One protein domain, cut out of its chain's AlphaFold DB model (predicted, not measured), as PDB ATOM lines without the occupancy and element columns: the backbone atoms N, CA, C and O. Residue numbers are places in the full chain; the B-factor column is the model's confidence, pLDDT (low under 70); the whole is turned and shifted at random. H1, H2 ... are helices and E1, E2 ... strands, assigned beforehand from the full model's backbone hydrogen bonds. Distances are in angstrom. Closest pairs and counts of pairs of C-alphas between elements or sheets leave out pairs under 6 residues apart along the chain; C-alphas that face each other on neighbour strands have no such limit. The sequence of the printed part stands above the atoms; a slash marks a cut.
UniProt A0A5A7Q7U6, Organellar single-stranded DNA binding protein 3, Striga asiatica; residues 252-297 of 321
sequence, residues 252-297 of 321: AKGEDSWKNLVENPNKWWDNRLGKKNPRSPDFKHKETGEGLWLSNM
ATOM      1  N   ALA A 252     -26.924 -52.554  24.963       47.62
ATOM      2  CA  ALA A 252     -25.877 -51.836  25.698       47.62
ATOM      3  C   ALA A 252     -24.602 -51.606  24.863       47.62
ATOM      4  O   ALA A 252     -24.203 -50.466  24.646       47.62
ATOM      5  N   LYS A 253     -24.017 -52.677  24.298       50.41
ATOM      6  CA  LYS A 253     -22.733 -52.582  23.584       50.41
ATOM      7  C   LYS A 253     -22.768 -51.608  22.397       50.41
ATOM      8  O   LYS A 253     -21.786 -50.920  22.151       50.41
ATOM      9  N   GLY A 254     -23.890 -51.528  21.676       61.41
ATOM     10  CA  GLY A 254     -24.040 -50.573  20.577       61.41
ATOM     11  C   GLY A 254     -23.992 -49.126  21.068       61.41
ATOM     12  O   GLY A 254     -23.233 -48.321  20.534       61.41
ATOM     13  N   GLU A 255     -24.766 -48.803  22.107       65.94
ATOM     14  CA  GLU A 255     -24.786 -47.466  22.709       65.94
ATOM     15  C   GLU A 255     -23.437 -47.069  23.312       65.94
ATOM     16  O   GLU A 255     -23.036 -45.913  23.179       65.94
ATOM     17  N   ASP A 256     -22.715 -48.006  23.924       77.25
ATOM     18  CA  ASP A 256     -21.403 -47.736  24.517       77.25
ATOM     19  C   ASP A 256     -20.342 -47.427  23.449       77.25
ATOM     20  O   ASP A 256     -19.567 -46.483  23.618       77.25
ATOM     21  N   SER A 257     -20.358 -48.114  22.299       80.00
ATOM     22  CA  SER A 257     -19.506 -47.750  21.156       80.00
ATOM     23  C   SER A 257     -19.874 -46.367  20.580       80.00
ATOM     24  O   SER A 257     -18.978 -45.611  20.201       80.00
ATOM     25  N   TRP A 258     -21.160 -45.972  20.572       81.44
ATOM     26  CA  TRP A 258     -21.577 -44.611  20.177       81.44
ATOM     27  C   TRP A 258     -21.158 -43.532  21.191       81.44
ATOM     28  O   TRP A 258     -20.712 -42.462  20.775       81.44
ATOM     29  N   LYS A 259     -21.241 -43.795  22.505       82.62
ATOM     30  CA  LYS A 259     -20.692 -42.900  23.547       82.62
ATOM     31  C   LYS A 259     -19.184 -42.744  23.376       82.62
ATOM     32  O   LYS A 259     -18.689 -41.622  23.319       82.62
ATOM     33  N   ASN A 260     -18.471 -43.853  23.173       82.69
ATOM     34  CA  ASN A 260     -17.028 -43.843  22.957       82.69
ATOM     35  C   ASN A 260     -16.618 -43.037  21.711       82.69
ATOM     36  O   ASN A 260     -15.632 -42.308  21.768       82.69
ATOM     37  N   LEU A 261     -17.380 -43.108  20.612       82.19
ATOM     38  CA  LEU A 261     -17.161 -42.272  19.422       82.19
ATOM     39  C   LEU A 261     -17.301 -40.769  19.724       82.19
ATOM     40  O   LEU A 261     -16.508 -39.973  19.223       82.19
ATOM     41  N   VAL A 262     -18.292 -40.383  20.532       80.19
ATOM     42  CA  VAL A 262     -18.541 -38.981  20.916       80.19
ATOM     43  C   VAL A 262     -17.486 -38.468  21.904       80.19
ATOM     44  O   VAL A 262     -17.022 -37.338  21.770       80.19
ATOM     45  N   GLU A 263     -17.066 -39.291  22.865       81.62
ATOM     46  CA  GLU A 263     -16.062 -38.937  23.879       81.62
ATOM     47  C   GLU A 263     -14.618 -38.992  23.350       81.62
ATOM     48  O   GLU A 263     -13.765 -38.211  23.764       81.62
ATOM     49  N   ASN A 264     -14.320 -39.927  22.441       82.31
ATOM     50  CA  ASN A 264     -12.970 -40.223  21.952       82.31
ATOM     51  C   ASN A 264     -12.901 -40.270  20.403       82.31
ATOM     52  O   ASN A 264     -12.367 -41.239  19.850       82.31
ATOM     53  N   PRO A 265     -13.355 -39.239  19.660       79.31
ATOM     54  CA  PRO A 265     -13.445 -39.285  18.192       79.31
ATOM     55  C   PRO A 265     -12.099 -39.572  17.507       79.31
ATOM     56  O   PRO A 265     -12.048 -40.190  16.447       79.31
ATOM     57  N   ASN A 266     -10.984 -39.205  18.146       80.69
ATOM     58  CA  ASN A 266      -9.624 -39.445  17.655       80.69
ATOM     59  C   ASN A 266      -9.285 -40.941  17.492       80.69
ATOM     60  O   ASN A 266      -8.430 -41.283  16.669       80.69
ATOM     61  N   LYS A 267      -9.946 -41.829  18.252       84.31
ATOM     62  CA  LYS A 267      -9.766 -43.293  18.201       84.31
ATOM     63  C   LYS A 267     -10.547 -43.957  17.064       84.31
ATOM     64  O   LYS A 267     -10.394 -45.153  16.832       84.31
ATOM     65  N   TRP A 268     -11.331 -43.186  16.315       85.31
ATOM     66  CA  TRP A 268     -12.160 -43.669  15.219       85.31
ATOM     67  C   TRP A 268     -11.670 -43.122  13.870       85.31
ATOM     68  O   TRP A 268     -11.115 -42.027  13.768       85.31
ATOM     69  N   TRP A 269     -11.835 -43.922  12.821       80.44
ATOM     70  CA  TRP A 269     -11.799 -43.486  11.430       80.44
ATOM     71  C   TRP A 269     -13.200 -43.045  11.024       80.44
ATOM     72  O   TRP A 269     -14.148 -43.803  11.216       80.44
ATOM     73  N   ASP A 270     -13.315 -41.854  10.444       83.75
ATOM     74  CA  ASP A 270     -14.533 -41.360   9.807       83.75
ATOM     75  C   ASP A 270     -14.465 -41.663   8.306       83.75
ATOM     76  O   ASP A 270     -13.655 -41.086   7.579       83.75
ATOM     77  N   ASN A 271     -15.296 -42.598   7.850       81.81
ATOM     78  CA  ASN A 271     -15.315 -43.071   6.469       81.81
ATOM     79  C   ASN A 271     -16.462 -42.448   5.653       81.81
ATOM     80  O   ASN A 271     -16.647 -42.830   4.492       81.81
ATOM     81  N   ARG A 272     -17.231 -41.504   6.223       76.88
ATOM     82  CA  ARG A 272     -18.474 -40.968   5.629       76.88
ATOM     83  C   ARG A 272     -18.285 -40.394   4.219       76.88
ATOM     84  O   ARG A 272     -19.182 -40.524   3.394       76.88
ATOM     85  N   LEU A 273     -17.122 -39.801   3.932       60.41
ATOM     86  CA  LEU A 273     -16.810 -39.165   2.640       60.41
ATOM     87  C   LEU A 273     -16.094 -40.084   1.627       60.41
ATOM     88  O   LEU A 273     -16.024 -39.748   0.450       60.41
ATOM     89  N   GLY A 274     -15.563 -41.239   2.050       58.22
ATOM     90  CA  GLY A 274     -14.720 -42.123   1.217       58.22
ATOM     91  C   GLY A 274     -15.366 -43.457   0.821       58.22
ATOM     92  O   GLY A 274     -14.691 -44.366   0.329       58.22
ATOM     93  N   LYS A 275     -16.663 -43.623   1.090       67.75
ATOM     94  CA  LYS A 275     -17.350 -44.918   1.123       67.75
ATOM     95  C   LYS A 275     -17.663 -45.491  -0.270       67.75
ATOM     96  O   LYS A 275     -18.781 -45.382  -0.763       67.75
ATOM     97  N   LYS A 276     -16.696 -46.194  -0.877       60.03
ATOM     98  CA  LYS A 276     -16.875 -46.904  -2.169       60.03
ATOM     99  C   LYS A 276     -17.950 -48.002  -2.151       60.03
ATOM    100  O   LYS A 276     -18.449 -48.385  -3.201       60.03
ATOM    101  N   ASN A 277     -18.281 -48.548  -0.980       59.44
ATOM    102  CA  ASN A 277     -19.225 -49.650  -0.813       59.44
ATOM    103  C   ASN A 277     -20.250 -49.341   0.304       59.44
ATOM    104  O   ASN A 277     -19.862 -49.225   1.470       59.44
ATOM    105  N   PRO A 278     -21.569 -49.293   0.012       62.94
ATOM    106  CA  PRO A 278     -22.604 -48.949   0.999       62.94
ATOM    107  C   PRO A 278     -22.621 -49.813   2.271       62.94
ATOM    108  O   PRO A 278     -23.122 -49.375   3.303       62.94
ATOM    109  N   ARG A 279     -22.039 -51.021   2.217       62.44
ATOM    110  CA  ARG A 279     -21.948 -51.968   3.341       62.44
ATOM    111  C   ARG A 279     -20.827 -51.688   4.348       62.44
ATOM    112  O   ARG A 279     -20.920 -52.195   5.461       62.44
ATOM    113  N   SER A 280     -19.802 -50.897   4.014       66.81
ATOM    114  CA  SER A 280     -18.740 -50.568   4.985       66.81
ATOM    115  C   SER A 280     -19.281 -49.794   6.194       66.81
ATOM    116  O   SER A 280     -20.296 -49.105   6.056       66.81
ATOM    117  N   PRO A 281     -18.626 -49.869   7.362       79.50
ATOM    118  CA  PRO A 281     -18.963 -49.017   8.495       79.50
ATOM    119  C   PRO A 281     -18.617 -47.551   8.202       79.50
ATOM    120  O   PRO A 281     -17.568 -47.248   7.624       79.50
ATOM    121  N   ASP A 282     -19.503 -46.650   8.618       79.81
ATOM    122  CA  ASP A 282     -19.348 -45.197   8.481       79.81
ATOM    123  C   ASP A 282     -18.313 -44.648   9.471       79.81
ATOM    124  O   ASP A 282     -17.557 -43.745   9.119       79.81
ATOM    125  N   PHE A 283     -18.208 -45.257  10.658       83.94
ATOM    126  CA  PHE A 283     -17.082 -45.064  11.573       83.94
ATOM    127  C   PHE A 283     -16.447 -46.407  11.930       83.94
ATOM    128  O   PHE A 283     -17.164 -47.373  12.188       83.94
ATOM    129  N   LYS A 284     -15.113 -46.483  11.983       84.50
ATOM    130  CA  LYS A 284     -14.391 -47.701  12.394       84.50
ATOM    131  C   LYS A 284     -13.373 -47.407  13.493       84.50
ATOM    132  O   LYS A 284     -12.487 -46.582  13.280       84.50
ATOM    133  N   HIS A 285     -13.451 -48.085  14.634       85.75
ATOM    134  CA  HIS A 285     -12.473 -47.922  15.711       85.75
ATOM    135  C   HIS A 285     -11.091 -48.421  15.258       85.75
ATOM    136  O   HIS A 285     -10.974 -49.457  14.600       85.75
ATOM    137  N   LYS A 286     -10.037 -47.676  15.602       83.44
ATOM    138  CA  LYS A 286      -8.666 -47.899  15.115       83.44
ATOM    139  C   LYS A 286      -8.042 -49.191  15.637       83.44
ATOM    140  O   LYS A 286      -7.440 -49.916  14.857       83.44
ATOM    141  N   GLU A 287      -8.217 -49.472  16.925       71.38
ATOM    142  CA  GLU A 287      -7.583 -50.613  17.609       71.38
ATOM    143  C   GLU A 287      -8.492 -51.854  17.612       71.38
ATOM    144  O   GLU A 287      -8.160 -52.868  17.012       71.38
ATOM    145  N   THR A 288      -9.684 -51.762  18.216       73.44
ATOM    146  CA  THR A 288     -10.667 -52.867  18.284       73.44
ATOM    147  C   THR A 288     -11.289 -53.262  16.939       73.44
ATOM    148  O   THR A 288     -11.900 -54.322  16.834       73.44
ATOM    149  N   GLY A 289     -11.190 -52.413  15.909       76.81
ATOM    150  CA  GLY A 289     -11.783 -52.654  14.593       76.81
ATOM    151  C   GLY A 289     -13.315 -52.560  14.527       76.81
ATOM    152  O   GLY A 289     -13.863 -52.802  13.450       76.81
ATOM    153  N   GLU A 290     -13.996 -52.206  15.625       78.12
ATOM    154  CA  GLU A 290     -15.462 -52.116  15.691       78.12
ATOM    155  C   GLU A 290     -16.034 -51.128  14.666       78.12
ATOM    156  O   GLU A 290     -15.477 -50.057  14.435       78.12
ATOM    157  N   GLY A 291     -17.154 -51.498  14.043       82.12
ATOM    158  CA  GLY A 291     -17.829 -50.702  13.020       82.12
ATOM    159  C   GLY A 291     -19.145 -50.113  13.517       82.12
ATOM    160  O   GLY A 291     -19.966 -50.822  14.095       82.12
ATOM    161  N   LEU A 292     -19.366 -48.831  13.234       80.44
ATOM    162  CA  LEU A 292     -20.635 -48.135  13.433       80.44
ATOM    163  C   LEU A 292     -21.184 -47.670  12.082       80.44
ATOM    164  O   LEU A 292     -20.433 -47.267  11.193       80.44
ATOM    165  N   TRP A 293     -22.506 -47.718  11.937       85.69
ATOM    166  CA  TRP A 293     -23.228 -47.312  10.731       85.69
ATOM    167  C   TRP A 293     -24.262 -46.254  11.095       85.69
ATOM    168  O   TRP A 293     -25.024 -46.460  12.040       85.69
ATOM    169  N   LEU A 294     -24.363 -45.181  10.312       74.94
ATOM    170  CA  LEU A 294     -25.347 -44.111  10.523       74.94
ATOM    171  C   LEU A 294     -26.797 -44.631  10.496       74.94
ATOM    172  O   LEU A 294     -27.664 -44.063  11.147       74.94
ATOM    173  N   SER A 295     -27.056 -45.755   9.818       68.12
ATOM    174  CA  SER A 295     -28.362 -46.435   9.815       68.12
ATOM    175  C   SER A 295     -28.767 -47.047  11.165       68.12
ATOM    176  O   SER A 295     -29.922 -47.418  11.333       68.12
ATOM    177  N   ASN A 296     -27.822 -47.208  12.099       67.00
ATOM    178  CA  ASN A 296     -28.028 -47.750  13.448       67.00
ATOM    179  C   ASN A 296     -27.656 -46.708  14.527       67.00
ATOM    180  O   ASN A 296     -27.217 -47.072  15.620       67.00
ATOM    181  N   MET A 297     -27.742 -45.420  14.188       68.50
ATOM    182  CA  MET A 297     -27.386 -44.302  15.059       68.50
ATOM    183  C   MET A 297     -28.497 -44.014  16.083       68.50
ATOM    184  O   MET A 297     -29.644 -43.826  15.678       68.50
TER     185      MET A 297
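This is residues 252 to 297 of the 321 residues of the protein "Organellar single-stranded DNA binding protein 3" of Striga asiatica (UniProt A0A5A7Q7U6). A small piece with little regular structure: a two-strand hairpin, E1 and E2, has helix H1 at one end and a long loop, residues 271 to 282, at the other. Residues 291 to 292 of the tail fold back beside E2. The 46 printed residues hold H1, E1 and E2 in that order, a mixed class with only 18 residues in named elements. The whole is compact, radius of gyration of the C-alphas 10.1 A, spanning 28 by 20 by 16 A.

E1, residues 268 to 270, and E2, residues 283 to 285, are antiparallel at 157 degrees; N 269 and O 284, 2.8 A apart, are within hydrogen-bond range. Residues 283 to 284 pair antiparallel with 291 to 292. H1, residues 252 to 263, and E2 are near each other, with 6 pairs of C-alphas within 10 A. The closest C-alphas of H1 and E1, Leu 261 and Trp 268, are 6.7 A apart. In H1 every O i to N i+4 pair is within hydrogen-bond range.

From first to last C-alpha, E1 measures 6.3 A, E2 6.8 A and H1 16.3 A. C-alpha 252 begins H1 at (-25.877, -51.836, 25.698); C-alpha 285 ends E2 at (-12.473, -47.922, 15.711).

The farthest C-alphas, Ala 252 and Lys 276, are 29.7 A apart. The printed part has no cut; the link E1 to E2 is long. pLDDT is under 70 in residues 252 to 255, 273 to 280 and 295 to 297.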